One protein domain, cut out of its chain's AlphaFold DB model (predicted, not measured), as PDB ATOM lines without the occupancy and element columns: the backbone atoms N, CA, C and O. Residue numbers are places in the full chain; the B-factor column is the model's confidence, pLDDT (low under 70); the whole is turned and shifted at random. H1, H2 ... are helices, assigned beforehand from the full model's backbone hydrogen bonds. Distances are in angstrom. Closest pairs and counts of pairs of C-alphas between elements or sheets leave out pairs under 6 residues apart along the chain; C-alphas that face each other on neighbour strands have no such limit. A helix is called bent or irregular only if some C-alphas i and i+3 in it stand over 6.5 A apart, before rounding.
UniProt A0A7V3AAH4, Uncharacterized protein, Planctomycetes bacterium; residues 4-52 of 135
ATOM      1  N   THR A   4     -32.309  25.531 -26.623       95.12
ATOM      2  CA  THR A   4     -31.510  25.812 -27.823       95.12
ATOM      3  C   THR A   4     -30.699  27.100 -27.690       95.12
ATOM      4  O   THR A   4     -29.501  27.111 -27.968       95.12
ATOM      5  N   GLU A   5     -31.327  28.187 -27.239       97.00
ATOM      6  CA  GLU A   5     -30.668  29.483 -27.030       97.00
ATOM      7  C   GLU A   5     -29.511  29.370 -26.033       97.00
ATOM      8  O   GLU A   5     -28.415  29.864 -26.297       97.00
ATOM      9  N   ARG A   6     -29.741  28.675 -24.915       97.25
ATOM     10  CA  ARG A   6     -28.750  28.466 -23.855       97.25
ATOM     11  C   ARG A   6     -27.544  27.669 -24.344       97.25
ATOM     12  O   ARG A   6     -26.405  28.064 -24.093       97.25
ATOM     13  N   LEU A   7     -27.788  26.568 -25.058       96.25
ATOM     14  CA  LEU A   7     -26.732  25.734 -25.634       96.25
ATOM     15  C   LEU A   7     -25.904  26.518 -26.658       96.25
ATOM     16  O   LEU A   7     -24.676  26.507 -26.598       96.25
ATOM     17  N   LEU A   8     -26.561  27.244 -27.565       97.06
ATOM     18  CA  LEU A   8     -25.870  28.026 -28.589       97.06
ATOM     19  C   LEU A   8     -25.088  29.210 -28.008       97.06
ATOM     20  O   LEU A   8     -24.013  29.512 -28.522       97.06
ATOM     21  N   ALA A   9     -25.582  29.867 -26.954       98.00
ATOM     22  CA  ALA A   9     -24.824  30.900 -26.246       98.00
ATOM     23  C   ALA A   9     -23.515  30.324 -25.682       98.00
ATOM     24  O   ALA A   9     -22.440  30.856 -25.957       98.00
ATOM     25  N   CYS A  10     -23.596  29.178 -24.995       96.75
ATOM     26  CA  CYS A  10     -22.431  28.478 -24.453       96.75
ATOM     27  C   CYS A  10     -21.419  28.096 -25.551       96.75
ATOM     28  O   CYS A  10     -20.239  28.426 -25.447       96.75
ATOM     29  N   LEU A  11     -21.876  27.489 -26.655       95.88
ATOM     30  CA  LEU A  11     -21.007  27.081 -27.773       95.88
ATOM     31  C   LEU A  11     -20.337  28.259 -28.498       95.88
ATOM     32  O   LEU A  11     -19.299  28.082 -29.132       95.88
ATOM     33  N   ARG A  12     -20.909  29.464 -28.407       98.00
ATOM     34  CA  ARG A  12     -20.334  30.701 -28.960       98.00
ATOM     35  C   ARG A  12     -19.418  31.437 -27.978       98.00
ATOM     36  O   ARG A  12     -18.951  32.523 -28.305       98.00
ATOM     37  N   GLY A  13     -19.190  30.896 -26.780       97.88
ATOM     38  CA  GLY A  13     -18.425  31.570 -25.727       97.88
ATOM     39  C   GLY A  13     -19.149  32.772 -25.108       97.88
ATOM     40  O   GLY A  13     -18.510  33.642 -24.525       97.88
ATOM     41  N   GLN A  14     -20.474  32.848 -25.251       98.25
ATOM     42  CA  GLN A  14     -21.315  33.872 -24.629       98.25
ATOM     43  C   GLN A  14     -21.806  33.390 -23.260       98.25
ATOM     44  O   GLN A  14     -21.823  32.192 -22.982       98.25
ATOM     45  N   LEU A  15     -22.244  34.322 -22.408       97.62
ATOM     46  CA  LEU A  15     -22.798  33.988 -21.097       97.62
ATOM     47  C   LEU A  15     -24.257  33.500 -21.236       97.62
ATOM     48  O   LEU A  15     -25.112  34.290 -21.648       97.62
ATOM     49  N   PRO A  16     -24.573  32.233 -20.906       97.94
ATOM     50  CA  PRO A  16     -25.953  31.761 -20.857       97.94
ATOM     51  C   PRO A  16     -26.673  32.239 -19.582       97.94
ATOM     52  O   PRO A  16     -26.045  32.685 -18.624       97.94
ATOM     53  N   ASP A  17     -27.999  32.086 -19.534       97.25
ATOM     54  CA  ASP A  17     -28.820  32.397 -18.349       97.25
ATOM     55  C   ASP A  17     -28.610  31.424 -17.168       97.25
ATOM     56  O   ASP A  17     -28.866  31.777 -16.019       97.25
ATOM     57  N   ARG A  18     -28.130  30.206 -17.442       96.88
ATOM     58  CA  ARG A  18     -27.585  29.234 -16.478       96.88
ATOM     59  C   ARG A  18     -26.646  28.261 -17.190       96.88
ATOM     60  O   ARG A  18     -26.669  28.168 -18.417       96.88
ATOM     61  N   VAL A  19     -25.888  27.467 -16.434       96.12
ATOM     62  CA  VAL A  19     -25.115  26.348 -17.001       96.12
ATOM     63  C   VAL A  19     -26.075  25.372 -17.706       96.12
ATOM     64  O   VAL A  19     -27.034  24.922 -17.065       96.12
ATOM     65  N   PRO A  20     -25.882  25.059 -19.004       95.81
ATOM     66  CA  PRO A  20     -26.663  24.031 -19.679       95.81
ATOM     67  C   PRO A  20     -26.308  22.645 -19.134       95.81
ATOM     68  O   PRO A  20     -25.142  22.353 -18.872       95.81
ATOM     69  N   ILE A  21     -27.309  21.785 -18.973       95.00
ATOM     70  CA  ILE A  21     -27.142  20.426 -18.442       95.00
ATOM     71  C   ILE A  21     -27.688  19.469 -19.483       95.00
ATOM     72  O   ILE A  21     -28.850  19.594 -19.834       95.00
ATOM     73  N   SER A  22     -26.901  18.499 -19.940       92.69
ATOM     74  CA  SER A  22     -27.399  17.430 -20.807       92.69
ATOM     75  C   SER A  22     -27.011  16.071 -20.245       92.69
ATOM     76  O   SER A  22     -25.857  15.851 -19.876       92.69
ATOM     77  N   THR A  23     -27.979  15.167 -20.150       92.06
ATOM     78  CA  THR A  23     -27.784  13.808 -19.645       92.06
ATOM     79  C   THR A  23     -27.362  12.896 -20.791       92.06
ATOM     80  O   THR A  23     -28.208  12.346 -21.488       92.06
ATOM     81  N   TYR A  24     -26.046  12.755 -20.984       83.50
ATOM     82  CA  TYR A  24     -25.418  12.069 -22.126       83.50
ATOM     83  C   TYR A  24     -26.055  10.712 -22.491       83.50
ATOM     84  O   TYR A  24     -26.284  10.451 -23.667       83.50
ATOM     85  N   GLU A  25     -26.392   9.880 -21.495       87.75
ATOM     86  CA  GLU A  25     -26.987   8.547 -21.708       87.75
ATOM     87  C   GLU A  25     -28.514   8.490 -21.551       87.75
ATOM     88  O   GLU A  25     -29.102   7.454 -21.822       87.75
ATOM     89  N   LEU A  26     -29.167   9.580 -21.130       92.69
ATOM     90  CA  LEU A  26     -30.623   9.647 -20.958       92.69
ATOM     91  C   LEU A  26     -31.167  10.750 -21.856       92.69
ATOM     92  O   LEU A  26     -31.483  11.853 -21.405       92.69
ATOM     93  N   VAL A  27     -31.235  10.485 -23.156       92.25
ATOM     94  CA  VAL A  27     -31.682  11.484 -24.131       92.25
ATOM     95  C   VAL A  27     -33.207  11.447 -24.202       92.25
ATOM     96  O   VAL A  27     -33.792  10.653 -24.934       92.25
ATOM     97  N   GLY A  28     -33.880  12.335 -23.464       92.12
ATOM     98  CA  GLY A  28     -35.350  12.333 -23.343       92.12
ATOM     99  C   GLY A  28     -36.138  12.517 -24.643       92.12
ATOM    100  O   GLY A  28     -37.334  12.232 -24.677       92.12
ATOM    101  N   TRP A  29     -35.485  12.964 -25.715       91.00
ATOM    102  CA  TRP A  29     -36.100  13.166 -27.030       91.00
ATOM    103  C   TRP A  29     -35.710  12.098 -28.062       91.00
ATOM    104  O   TRP A  29     -36.164  12.175 -29.201       91.00
ATOM    105  N   ASN A  30     -34.886  11.110 -27.696       91.44
ATOM    106  CA  ASN A  30     -34.529  10.003 -28.581       91.44
ATOM    107  C   ASN A  30     -35.585   8.889 -28.501       91.44
ATOM    108  O   ASN A  30     -35.544   8.052 -27.602       91.44
ATOM    109  N   ALA A  31     -36.519   8.864 -29.451       88.31
ATOM    110  CA  ALA A  31     -37.596   7.872 -29.487       88.31
ATOM    111  C   ALA A  31     -37.108   6.419 -29.664       88.31
ATOM    112  O   ALA A  31     -37.847   5.492 -29.346       88.31
ATOM    113  N   GLU A  32     -35.882   6.217 -30.157       88.62
ATOM    114  CA  GLU A  32     -35.282   4.888 -30.324       88.62
ATOM    115  C   GLU A  32     -34.626   4.370 -29.035       88.62
ATOM    116  O   GLU A  32     -34.293   3.189 -28.943       88.62
ATOM    117  N   ALA A  33     -34.426   5.236 -28.038       89.75
ATOM    118  CA  ALA A  33     -33.849   4.836 -26.764       89.75
ATOM    119  C   ALA A  33     -34.880   4.066 -25.926       89.75
ATOM    120  O   ALA A  33     -36.021   4.505 -25.757       89.75
ATOM    121  N   TRP A  34     -34.476   2.910 -25.398       89.88
ATOM    122  CA  TRP A  34     -35.377   1.976 -24.719       89.88
ATOM    123  C   TRP A  34     -36.018   2.595 -23.468       89.88
ATOM    124  O   TRP A  34     -37.195   2.356 -23.202       89.88
ATOM    125  N   GLU A  35     -35.297   3.460 -22.748       92.75
ATOM    126  CA  GLU A  35     -35.793   4.136 -21.549       92.75
ATOM    127  C   GLU A  35     -36.952   5.105 -21.843       92.75
ATOM    128  O   GLU A  35     -37.746   5.415 -20.958       92.75
ATOM    129  N   ASN A  36     -37.099   5.567 -23.091       93.94
ATOM    130  CA  ASN A  36     -38.253   6.366 -23.510       93.94
ATOM    131  C   ASN A  36     -39.485   5.505 -23.839       93.94
ATOM    132  O   ASN A  36     -40.597   6.036 -23.857       93.94
ATOM    133  N   GLY A  37     -39.296   4.207 -24.094       93.00
ATOM    134  CA  GLY A  37     -40.366   3.242 -24.362       93.00
ATOM    135  C   GLY A  37     -40.841   2.471 -23.126       93.00
ATOM    136  O   GLY A  37     -41.964   1.967 -23.125       93.00
ATOM    137  N   ASP A  38     -40.028   2.393 -22.071       92.62
ATOM    138  CA  ASP A  38     -40.353   1.648 -20.853       92.62
ATOM    139  C   ASP A  38     -41.217   2.481 -19.872       92.62
ATOM    140  O   ASP A  38     -40.781   3.536 -19.390       92.62
ATOM    141  N   PRO A  39     -42.434   2.026 -19.501       95.06
ATOM    142  CA  PRO A  39     -43.305   2.751 -18.573       95.06
ATOM    143  C   PRO A  39     -42.684   3.039 -17.200       95.06
ATOM    144  O   PRO A  39     -43.051   4.037 -16.572       95.06
ATOM    145  N   SER A  40     -41.758   2.197 -16.729       94.62
ATOM    146  CA  SER A  40     -41.079   2.381 -15.441       94.62
ATOM    147  C   SER A  40     -40.135   3.593 -15.443       94.62
ATOM    148  O   SER A  40     -39.943   4.222 -14.400       94.62
ATOM    149  N   TYR A  41     -39.635   3.996 -16.616       95.62
ATOM    150  CA  TYR A  41     -38.746   5.147 -16.798       95.62
ATOM    151  C   TYR A  41     -39.482   6.457 -17.086       95.62
ATOM    152  O   TYR A  41     -38.878   7.527 -16.991       95.62
ATOM    153  N   ARG A  42     -40.793   6.423 -17.366       96.25
ATOM    154  CA  ARG A  42     -41.569   7.603 -17.792       96.25
ATOM    155  C   ARG A  42     -41.345   8.829 -16.905       96.25
ATOM    156  O   ARG A  42     -41.004   9.893 -17.409       96.25
ATOM    157  N   ARG A  43     -41.447   8.669 -15.580       97.75
ATOM    158  CA  ARG A  43     -41.264   9.776 -14.623       97.75
ATOM    159  C   ARG A  43     -39.850  10.371 -14.667       97.75
ATOM    160  O   ARG A  43     -39.700  11.579 -14.513       97.75
ATOM    161  N   LEU A  44     -38.827   9.535 -14.847       96.62
ATOM    162  CA  LEU A  44     -37.443   9.992 -14.977       96.62
ATOM    163  C   LEU A  44     -37.262  10.770 -16.284       96.62
ATOM    164  O   LEU A  44     -36.727  11.876 -16.265       96.62
ATOM    165  N   MET A  45     -37.753  10.226 -17.399       96.88
ATOM    166  CA  MET A  45     -37.602  10.864 -18.706       96.88
ATOM    167  C   MET A  45     -38.401  12.167 -18.814       96.88
ATOM    168  O   MET A  45     -37.930  13.115 -19.439       96.88
ATOM    169  N   ASP A  46     -39.553  12.276 -18.150       96.75
ATOM    170  CA  ASP A  46     -40.300  13.535 -18.045       96.75
ATOM    171  C   ASP A  46     -39.494  14.609 -17.301       96.75
ATOM    172  O   ASP A  46     -39.391  15.741 -17.775       96.75
ATOM    173  N   LEU A  47     -38.836  14.246 -16.193       96.50
ATOM    174  CA  LEU A  47     -37.952  15.160 -15.466       96.50
ATOM    175  C   LEU A  47     -36.755  15.594 -16.322       96.50
ATOM    176  O   LEU A  47     -36.390  16.769 -16.317       96.50
ATOM    177  N   VAL A  48     -36.160  14.666 -17.078       95.94
ATOM    178  CA  VAL A  48     -35.078  14.975 -18.023       95.94
ATOM    179  C   VAL A  48     -35.557  15.997 -19.057       95.94
ATOM    180  O   VAL A  48     -34.905  17.026 -19.234       95.94
ATOM    181  N   ARG A  49     -36.712  15.774 -19.695       94.69
ATOM    182  CA  ARG A  49     -37.276  16.705 -20.691       94.69
ATOM    183  C   ARG A  49     -37.578  18.082 -20.105       94.69
ATOM    184  O   ARG A  49     -37.381  19.080 -20.789       94.69
ATOM    185  N   GLU A  50     -38.059  18.134 -18.865       95.12
ATOM    186  CA  GLU A  50     -38.453  19.381 -18.206       95.12
ATOM    187  C   GLU A  50     -37.249  20.186 -17.686       95.12
ATOM    188  O   GLU A  50     -37.242  21.416 -17.756       95.12
ATOM    189  N   LYS A  51     -36.244  19.512 -17.116       94.81
ATOM    190  CA  LYS A  51     -35.189  20.164 -16.319       94.81
ATOM    191  C   LYS A  51     -33.838  20.263 -17.014       94.81
ATOM    192  O   LYS A  51     -32.971  20.981 -16.514       94.81
ATOM    193  N   THR A  52     -33.641  19.574 -18.134       95.31
ATOM    194  CA  THR A  52     -32.350  19.529 -18.832       95.31
ATOM    195  C   THR A  52     -32.428  20.139 -20.229       95.31
ATOM    196  O   THR A  52     -33.493  20.463 -20.751       95.31
TER     197      THR A  52
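What this domain is: This is residues 4 to 52 of the 135 residues of an uncharacterized protein of Planctomycetes bacterium (UniProt A0A7V3AAH4). A loose, drawn-out shape: the short helix H1 sits at one end, and a long strap without named elements, residues 12 to 33, leads from it to the other end, where H2 and H3 meet at a corner. H3, the longest helix, turns back from that corner along the length of the whole, towards the end that holds H1, but does not reach H1. The printed part has 49 residues with three named helices, in the order H1, H2, H3, and no named strand; the class is all helix, with under half of the residues, 22 of 49, in named elements. It is loose, with a radius of gyration of the C-alphas of 12.9 A, and its C-alphas span 38 by 17 by 14 A.

How they stand to each other: The printed part begins with H1, residues 4 to 11, which touches no helix. A long link of 22 residues leads from it to H2, residues 34 to 37, and H1 and H2 are apart. A tight link of 4 residues joins H2 to H3, residues 42 to 51. H2 and H3 touch only at the corner by their link, with 4 pairs of C-alphas within 8 A. Their closest C-alphas, those of Asn 36 and Met 45, are 6.6 A apart, and their centres are 11.7 A apart. H1 and H3 are apart. In H1 and H3 every O i to N i+4 pair is within hydrogen-bond range; H2, with 4 residues, is too short for such a pair, and its one O i to N i+3 pair is within range.

Where its parts are: H1 begins with C-alpha 4 at (-31.510, 25.812, -27.823) and ends at Leu 11, 10.6 A from first to last C-alpha. H2 runs from Trp 34, with its C-alpha at (-35.377, 1.976, -24.719), to Gly 37. H3 runs from Arg 42 to Lys 51, whose C-alpha is at (-35.189, 20.164, -16.319), and measures 14.2 A from first to last C-alpha. No helix is bent or irregular.

The domain as a whole: The outline is a rod. The two C-alphas farthest apart are those of Gly 13 and Pro 39, at 38.7 A, while the first and last printed C-alphas, those of Thr 4 and Thr 52, are 11.0 A apart. The link from H1 to H2 is long; the C-alphas of residues 12 to 33 lie 5 to 20 A from the mean of all C-alphas. The printed part has no cut. The mean pLDDT of the printed part is 94.5, and no printed residue is under 70.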